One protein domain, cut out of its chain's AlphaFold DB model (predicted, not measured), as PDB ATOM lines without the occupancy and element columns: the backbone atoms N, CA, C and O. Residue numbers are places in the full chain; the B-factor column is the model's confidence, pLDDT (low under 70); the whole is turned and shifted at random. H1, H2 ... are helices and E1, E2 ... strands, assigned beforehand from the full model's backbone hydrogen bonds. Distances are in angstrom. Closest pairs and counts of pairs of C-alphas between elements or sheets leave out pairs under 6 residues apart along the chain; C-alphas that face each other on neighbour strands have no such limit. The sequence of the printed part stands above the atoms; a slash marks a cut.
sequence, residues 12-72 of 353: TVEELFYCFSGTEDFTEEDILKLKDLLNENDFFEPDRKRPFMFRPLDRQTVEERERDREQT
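What this domain is: This is residues 12 to 72 of the 353 residues of the protein "MBL fold metallo-hydrolase" of Clostridiaceae bacterium (UniProt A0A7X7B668). Two helices, H1 and H2, meet at about a right angle, and a small two-stranded hairpin, E1 and E2, packs beside them near the first end of H1 and the later part of H2; a third helix, H3, leads away from this group at one end of the domain, where its residues 67 to 71 and Thr 72 stick out. The printed part has 61 residues, with three named helices and two named strands in the order H1, H2, E1, E2, H3, and its class is mostly helix. The sheet has the order E1 - E2 and is antiparallel. The whole is elongated, spanning 40 by 25 by 18 A, and only just loose, close to compact, with a radius of gyration of the C-alphas of 13.1 A.

How they stand to each other: Start at H1, residues 13 to 21, and go on to H2, residues 28 to 40: the two touch, and their lines stand about perpendicular, at 89 degrees. Look at Val 13 and Lys 35, whose C-alphas are the closest of this pair at 6.2 A; H2 touches H1 with its residues 31 to 35 alone. Next come E1, residues 44 to 46, and E2, residues 53 to 56, an antiparallel hairpin with 149 degrees between the strand directions. Across it you will find N 45 and O 55 within hydrogen-bond range at 3.0 A, and N 55 and O 45 at 2.8 A. The closest C-alphas of H2 and E1 are those of Leu 38 and Phe 44, 6.1 A apart. The closest of H1 and E2 are those of Val 13 and Met 53, 6.6 A apart. Last comes H3, residues 59 to 71, which touches no helix and is apart from E1. In H1, H2 and H3 every O i to N i+4 pair is within hydrogen-bond range.

Where its parts are: Find C-alpha 13 at (24.222, 34.318, -2.766); from there H1 runs 11.9 A to Ser 21. H2 begins at C-alpha 28, at (16.658, 41.242, -5.730), and runs 18.7 A to Glu 40. E1 goes 6.9 A from Phe 44 to Pro 46, and E2 goes 10.1 A from Met 53 to Pro 56. H3 runs 18.1 A from Arg 59 to C-alpha 71 at (53.952, 39.976, -8.392).

The domain as a whole: The two C-alphas farthest apart are those of Asp 25 and Gln 71, at 40.9 A. The printed part has no cut. The links from H2 to E1 and from E2 to H3 are tight, those from H1 to H2 and from E1 to E2 are short, and no link is long. The mean pLDDT of the printed part is 82.1; look for low confidence, under 70, at residues 66 to 72.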
ATOM      1  N   THR A  12      24.781  29.513  -1.891       91.00
ATOM      2  CA  THR A  12      24.080  30.483  -2.743       91.00
ATOM      3  C   THR A  12      24.358  31.914  -2.277       91.00
ATOM      4  O   THR A  12      24.853  32.142  -1.170       91.00
ATOM      5  N   VAL A  13      24.050  32.900  -3.125       90.00
ATOM      6  CA  VAL A  13      24.222  34.318  -2.766       90.00
ATOM      7  C   VAL A  13      23.319  34.684  -1.584       90.00
ATOM      8  O   VAL A  13      23.751  35.395  -0.686       90.00
ATOM      9  N   GLU A  14      22.109  34.132  -1.536       90.12
ATOM     10  CA  GLU A  14      21.136  34.307  -0.455       90.12
ATOM     11  C   GLU A  14      21.638  33.709   0.870       90.12
ATOM     12  O   GLU A  14      21.540  34.346   1.918       90.12
ATOM     13  N   GLU A  15      22.236  32.512   0.839       89.19
ATOM     14  CA  GLU A  15      22.829  31.890   2.031       89.19
ATOM     15  C   GLU A  15      24.003  32.714   2.576       89.19
ATOM     16  O   GLU A  15      24.148  32.865   3.793       89.19
ATOM     17  N   LEU A  16      24.839  33.262   1.687       89.69
ATOM     18  CA  LEU A  16      25.936  34.153   2.069       89.69
ATOM     19  C   LEU A  16      25.410  35.482   2.611       89.69
ATOM     20  O   LEU A  16      25.912  35.955   3.630       89.69
ATOM     21  N   PHE A  17      24.364  36.042   1.999       90.19
ATOM     22  CA  PHE A  17      23.706  37.248   2.488       90.19
ATOM     23  C   PHE A  17      23.206  37.050   3.918       90.19
ATOM     24  O   PHE A  17      23.528  37.849   4.799       90.19
ATOM     25  N   TYR A  18      22.495  35.948   4.179       88.69
ATOM     26  CA  TYR A  18      22.040  35.589   5.519       88.69
ATOM     27  C   TYR A  18      23.211  35.408   6.491       88.69
ATOM     28  O   TYR A  18      23.171  35.892   7.621       88.69
ATOM     29  N   CYS A  19      24.293  34.757   6.058       85.50
ATOM     30  CA  CYS A  19      25.469  34.558   6.901       85.50
ATOM     31  C   CYS A  19      26.178  35.867   7.283       85.50
ATOM     32  O   CYS A  19      26.727  35.937   8.383       85.50
ATOM     33  N   PHE A  20      26.192  36.874   6.404       86.00
ATOM     34  CA  PHE A  20      26.837  38.165   6.663       86.00
ATOM     35  C   PHE A  20      25.945  39.148   7.421       86.00
ATOM     36  O   PHE A  20      26.424  39.857   8.303       86.00
ATOM     37  N   SER A  21      24.661  39.200   7.073       85.25
ATOM     38  CA  SER A  21      23.712  40.181   7.611       85.25
ATOM     39  C   SER A  21      22.924  39.668   8.818       85.25
ATOM     40  O   SER A  21      22.413  40.461   9.606       85.25
ATOM     41  N   GLY A  22      22.816  38.344   8.978       85.12
ATOM     42  CA  GLY A  22      21.972  37.698   9.982       85.12
ATOM     43  C   GLY A  22      20.472  37.764   9.679       85.12
ATOM     44  O   GLY A  22      19.677  37.395  10.545       85.12
ATOM     45  N   THR A  23      20.075  38.239   8.493       85.44
ATOM     46  CA  THR A  23      18.672  38.403   8.090       85.44
ATOM     47  C   THR A  23      18.379  37.750   6.740       85.44
ATOM     48  O   THR A  23      19.236  37.693   5.859       85.44
ATOM     49  N   GLU A  24      17.159  37.231   6.593       84.38
ATOM     50  CA  GLU A  24      16.608  36.728   5.323       84.38
ATOM     51  C   GLU A  24      15.814  37.817   4.574       84.38
ATOM     52  O   GLU A  24      15.242  37.561   3.521       84.38
ATOM     53  N   ASP A  25      15.764  39.031   5.128       87.25
ATOM     54  CA  ASP A  25      15.094  40.182   4.526       87.25
ATOM     55  C   ASP A  25      16.050  40.890   3.553       87.25
ATOM     56  O   ASP A  25      16.894  41.690   3.965       87.25
ATOM     57  N   PHE A  26      15.961  40.531   2.270       86.31
ATOM     58  CA  PHE A  26      16.758  41.094   1.177       86.31
ATOM     59  C   PHE A  26      15.925  41.275  -0.094       86.31
ATOM     60  O   PHE A  26      14.980  40.530  -0.360       86.31
ATOM     61  N   THR A  27      16.297  42.261  -0.911       91.44
ATOM     62  CA  THR A  27      15.692  42.493  -2.229       91.44
ATOM     63  C   THR A  27      16.501  41.828  -3.347       91.44
ATOM     64  O   THR A  27      17.663  41.460  -3.166       91.44
ATOM     65  N   GLU A  28      15.919  41.709  -4.544       86.44
ATOM     66  CA  GLU A  28      16.658  41.242  -5.730       86.44
ATOM     67  C   GLU A  28      17.869  42.136  -6.053       86.44
ATOM     68  O   GLU A  28      18.900  41.638  -6.505       86.44
ATOM     69  N   GLU A  29      17.777  43.443  -5.784       89.38
ATOM     70  CA  GLU A  29      18.882  44.384  -5.994       89.38
ATOM     71  C   GLU A  29      20.043  44.119  -5.023       89.38
ATOM     72  O   GLU A  29      21.208  44.196  -5.416       89.38
ATOM     73  N   ASP A  30      19.742  43.750  -3.776       87.44
ATOM     74  CA  ASP A  30      20.754  43.410  -2.769       87.44
ATOM     75  C   ASP A  30      21.503  42.125  -3.132       87.44
ATOM     76  O   ASP A  30      22.727  42.050  -2.996       87.44
ATOM     77  N   ILE A  31      20.781  41.133  -3.660       89.44
ATOM     78  CA  ILE A  31      21.371  39.891  -4.164       89.44
ATOM     79  C   ILE A  31      22.259  40.160  -5.380       89.44
ATOM     80  O   ILE A  31      23.357  39.607  -5.459       89.44
ATOM     81  N   LEU A  32      21.838  41.033  -6.301       86.50
ATOM     82  CA  LEU A  32      22.658  41.407  -7.457       86.50
ATOM     83  C   LEU A  32      23.962  42.090  -7.013       86.50
ATOM     84  O   LEU A  32      25.042  41.672  -7.423       86.50
ATOM     85  N   LYS A  33      23.870  43.061  -6.094       87.31
ATOM     86  CA  LYS A  33      25.034  43.767  -5.536       87.31
ATOM     87  C   LYS A  33      25.992  42.826  -4.815       87.31
ATOM     88  O   LYS A  33      27.201  42.910  -5.020       87.31
ATOM     89  N   LEU A  34      25.478  41.924  -3.976       88.81
ATOM     90  CA  LEU A  34      26.331  40.963  -3.278       88.81
ATOM     91  C   LEU A  34      26.994  39.998  -4.265       88.81
ATOM     92  O   LEU A  34      28.172  39.688  -4.116       88.81
ATOM     93  N   LYS A  35      26.268  39.545  -5.290       86.69
ATOM     94  CA  LYS A  35      26.829  38.694  -6.340       86.69
ATOM     95  C   LYS A  35      27.981  39.385  -7.072       86.69
ATOM     96  O   LYS A  35      28.992  38.732  -7.323       86.69
ATOM     97  N   ASP A  36      27.851  40.665  -7.404       84.56
ATOM     98  CA  ASP A  36      28.922  41.419  -8.063       84.56
ATOM     99  C   ASP A  36      30.149  41.533  -7.139       84.56
ATOM    100  O   ASP A  36      31.246  41.136  -7.527       84.56
ATOM    101  N   LEU A  37      29.946  41.887  -5.863       86.38
ATOM    102  CA  LEU A  37      31.018  41.929  -4.854       86.38
ATOM    103  C   LEU A  37      31.730  40.581  -4.649       86.38
ATOM    104  O   LEU A  37      32.935  40.543  -4.403       86.38
ATOM    105  N   LEU A  38      30.999  39.466  -4.723       87.38
ATOM    106  CA  LEU A  38      31.568  38.120  -4.604       87.38
ATOM    107  C   LEU A  38      32.397  37.724  -5.831       87.38
ATOM    108  O   LEU A  38      33.338  36.952  -5.689       87.38
ATOM    109  N   ASN A  39      32.061  38.229  -7.021       80.31
ATOM    110  CA  ASN A  39      32.848  37.984  -8.232       80.31
ATOM    111  C   ASN A  39      34.112  38.853  -8.303       80.31
ATOM    112  O   ASN A  39      35.061  38.484  -8.991       80.31
ATOM    113  N   GLU A  40      34.122  39.994  -7.617       79.88
ATOM    114  CA  GLU A  40      35.244  40.939  -7.615       79.88
ATOM    115  C   GLU A  40      36.289  40.666  -6.523       79.88
ATOM    116  O   GLU A  40      37.400  41.203  -6.592       79.88
ATOM    117  N   ASN A  41      35.959  39.852  -5.514       80.38
ATOM    118  CA  ASN A  41      36.837  39.602  -4.374       80.38
ATOM    119  C   ASN A  41      37.655  38.306  -4.498       80.38
ATOM    120  O   ASN A  41      37.307  37.382  -5.227       80.38
ATOM    121  N   ASP A  42      38.739  38.231  -3.725       79.75
ATOM    122  CA  ASP A  42      39.670  37.095  -3.737       79.75
ATOM    123  C   ASP A  42      39.330  36.016  -2.697       79.75
ATOM    124  O   ASP A  42      40.040  35.019  -2.584       79.75
ATOM    125  N   PHE A  43      38.247  36.198  -1.936       86.00
ATOM    126  CA  PHE A  43      37.837  35.304  -0.848       86.00
ATOM    127  C   PHE A  43      36.869  34.218  -1.308       86.00
ATOM    128  O   PHE A  43      36.686  33.225  -0.605       86.00
ATOM    129  N   PHE A  44      36.240  34.401  -2.467       87.62
ATOM    130  CA  PHE A  44      35.263  33.474  -3.012       87.62
ATOM    131  C   PHE A  44      35.588  33.126  -4.461       87.62
ATOM    132  O   PHE A  44      36.237  33.871  -5.189       87.62
ATOM    133  N   GLU A  45      35.122  31.963  -4.905       86.00
ATOM    134  CA  GLU A  45      35.120  31.612  -6.322       86.00
ATOM    135  C   GLU A  45      33.788  30.980  -6.741       86.00
ATOM    136  O   GLU A  45      33.195  30.227  -5.961       86.00
ATOM    137  N   PRO A  46      33.304  31.242  -7.965       85.88
ATOM    138  CA  PRO A  46      32.102  30.598  -8.474       85.88
ATOM    139  C   PRO A  46      32.338  29.105  -8.769       85.88
ATOM    140  O   PRO A  46      33.352  28.704  -9.350       85.88
ATOM    141  N   ASP A  47      31.368  28.259  -8.411       83.75
ATOM    142  CA  ASP A  47      31.371  26.827  -8.720       83.75
ATOM    143  C   ASP A  47      31.313  26.623 -10.243       83.75
ATOM    144  O   ASP A  47      30.415  27.105 -10.938       83.75
ATOM    145  N   ARG A  48      32.270  25.853 -10.776       76.06
ATOM    146  CA  ARG A  48      32.419  25.611 -12.223       76.06
ATOM    147  C   ARG A  48      31.178  25.013 -12.892       76.06
ATOM    148  O   ARG A  48      30.989  25.207 -14.088       76.06
ATOM    149  N   LYS A  49      30.366  24.237 -12.166       78.19
ATOM    150  CA  LYS A  49      29.137  23.608 -12.681       78.19
ATOM    151  C   LYS A  49      27.903  24.460 -12.402       78.19
ATOM    152  O   LYS A  49      26.911  24.332 -13.116       78.19
ATOM    153  N   ARG A  50      27.939  25.285 -11.355       81.56
ATOM    154  CA  ARG A  50      26.824  26.112 -10.878       81.56
ATOM    155  C   ARG A  50      27.344  27.529 -10.600       81.56
ATOM    156  O   ARG A  50      27.552  27.867  -9.441       81.56
ATOM    157  N   PRO A  51      27.506  28.374 -11.638       75.44
ATOM    158  CA  PRO A  51      28.158  29.688 -11.516       75.44
ATOM    159  C   PRO A  51      27.453  30.697 -10.595       75.44
ATOM    160  O   PRO A  51      27.962  31.783 -10.360       75.44
ATOM    161  N   PHE A  52      26.255  30.365 -10.112       80.50
ATOM    162  CA  PHE A  52      25.473  31.141  -9.150       80.50
ATOM    163  C   PHE A  52      25.742  30.744  -7.687       80.50
ATOM    164  O   PHE A  52      25.131  31.308  -6.785       80.50
ATOM    165  N   MET A  53      26.620  29.768  -7.447       88.00
ATOM    166  CA  MET A  53      27.062  29.383  -6.111       88.00
ATOM    167  C   MET A  53      28.547  29.626  -5.936       88.00
ATOM    168  O   MET A  53      29.328  29.444  -6.868       88.00
ATOM    169  N   PHE A  54      28.922  29.992  -4.719       89.38
ATOM    170  CA  PHE A  54      30.257  30.450  -4.377       89.38
ATOM    171  C   PHE A  54      30.894  29.545  -3.333       89.38
ATOM    172  O   PHE A  54      30.249  29.090  -2.384       89.38
ATOM    173  N   ARG A  55      32.186  29.288  -3.516       88.06
ATOM    174  CA  ARG A  55      33.031  28.550  -2.586       88.06
ATOM    175  C   ARG A  55      33.940  29.541  -1.854       88.06
ATOM    176  O   ARG A  55      34.671  30.250  -2.544       88.06
ATOM    177  N   PRO A  56      33.922  29.600  -0.510       87.31
ATOM    178  CA  PRO A  56      34.921  30.351   0.238       87.31
ATOM    179  C   PRO A  56      36.293  29.694   0.070       87.31
ATOM    180  O   PRO A  56      36.413  28.463   0.051       87.31
ATOM    181  N   LEU A  57      37.315  30.523  -0.072       84.88
ATOM    182  CA  LEU A  57      38.695  30.102  -0.244       84.88
ATOM    183  C   LEU A  57      39.414  30.097   1.099       84.88
ATOM    184  O   LEU A  57      39.222  30.983   1.934       84.88
ATOM    185  N   ASP A  58      40.256  29.088   1.306       81.94
ATOM    186  CA  ASP A  58      41.092  29.037   2.496       81.94
ATOM    187  C   ASP A  58      42.142  30.154   2.484       81.94
ATOM    188  O   ASP A  58      42.518  30.710   1.449       81.94
ATOM    189  N   ARG A  59      42.634  30.471   3.679       79.44
ATOM    190  CA  ARG A  59      43.571  31.572   3.893       79.44
ATOM    191  C   ARG A  59      44.871  31.425   3.096       79.44
ATOM    192  O   ARG A  59      45.400  32.437   2.660       79.44
ATOM    193  N   GLN A  60      45.369  30.203   2.889       77.31
ATOM    194  CA  GLN A  60      46.597  29.988   2.118       77.31
ATOM    195  C   GLN A  60      46.378  30.316   0.641       77.31
ATOM    196  O   GLN A  60      47.185  31.024   0.052       77.31
ATOM    197  N   THR A  61      45.251  29.880   0.078       79.50
ATOM    198  CA  THR A  61      44.853  30.175  -1.300       79.50
ATOM    199  C   THR A  61      44.636  31.675  -1.508       79.50
ATOM    200  O   THR A  61      45.043  32.210  -2.537       79.50
ATOM    201  N   VAL A  62      44.027  32.372  -0.542       81.50
ATOM    202  CA  VAL A  62      43.872  33.837  -0.593       81.50
ATOM    203  C   VAL A  62      45.238  34.529  -0.549       81.50
ATOM    204  O   VAL A  62      45.528  35.341  -1.417       81.50
ATOM    205  N   GLU A  63      46.116  34.155   0.386       78.12
ATOM    206  CA  GLU A  63      47.470  34.723   0.514       78.12
ATOM    207  C   GLU A  63      48.373  34.398  -0.697       78.12
ATOM    208  O   GLU A  63      49.306  35.141  -1.009       78.12
ATOM    209  N   GLU A  64      48.156  33.274  -1.385       72.88
ATOM    210  CA  GLU A  64      48.801  32.949  -2.666       72.88
ATOM    211  C   GLU A  64      48.267  33.825  -3.799       72.88
ATOM    212  O   GLU A  64      49.063  34.430  -4.513       72.88
ATOM    213  N   ARG A  65      46.942  33.982  -3.916       73.75
ATOM    214  CA  ARG A  65      46.333  34.877  -4.912       73.75
ATOM    215  C   ARG A  65      46.755  36.328  -4.717       73.75
ATOM    216  O   ARG A  65      47.066  36.993  -5.698       73.75
ATOM    217  N   GLU A  66      46.794  36.813  -3.479       69.56
ATOM    218  CA  GLU A  66      47.261  38.164  -3.153       69.56
ATOM    219  C   GLU A  66      48.732  38.355  -3.553       69.56
ATOM    220  O   GLU A  66      49.057  39.336  -4.221       69.56
ATOM    221  N   ARG A  67      49.610  37.386  -3.252       64.81
ATOM    222  CA  ARG A  67      51.025  37.428  -3.664       64.81
ATOM    223  C   ARG A  67      51.210  37.372  -5.177       64.81
ATOM    224  O   ARG A  67      52.020  38.128  -5.705       64.81
ATOM    225  N   ASP A  68      50.462  36.523  -5.874       62.81
ATOM    226  CA  ASP A  68      50.492  36.444  -7.337       62.81
ATOM    227  C   ASP A  68      50.014  37.758  -7.969       62.81
ATOM    228  O   ASP A  68      50.569  38.209  -8.970       62.81
ATOM    229  N   ARG A  69      49.022  38.419  -7.359       63.28
ATOM    230  CA  ARG A  69      48.490  39.715  -7.802       63.28
ATOM    231  C   ARG A  69      49.475  40.862  -7.584       63.28
ATOM    232  O   ARG A  69      49.532  41.768  -8.409       63.28
ATOM    233  N   GLU A  70      50.242  40.821  -6.498       59.75
ATOM    234  CA  GLU A  70      51.310  41.785  -6.212       59.75
ATOM    235  C   GLU A  70      52.570  41.554  -7.066       59.75
ATOM    236  O   GLU A  70      53.344  42.488  -7.271       59.75
ATOM    237  N   GLN A  71      52.782  40.335  -7.576       56.19
ATOM    238  CA  GLN A  71      53.952  39.976  -8.392       56.19
ATOM    239  C   GLN A  71      53.699  39.973  -9.903       56.19
ATOM    240  O   GLN A  71      54.659  39.979 -10.674       56.19
ATOM    241  N   THR A  72      52.445  39.954 -10.355       64.94
ATOM    242  CA  THR A  72      52.133  39.970 -11.787       64.94
ATOM    243  C   THR A  72      52.173  41.398 -12.335       64.94
ATOM    244  O   THR A  72      51.454  42.282 -11.880       64.94
TER     245      THR A  72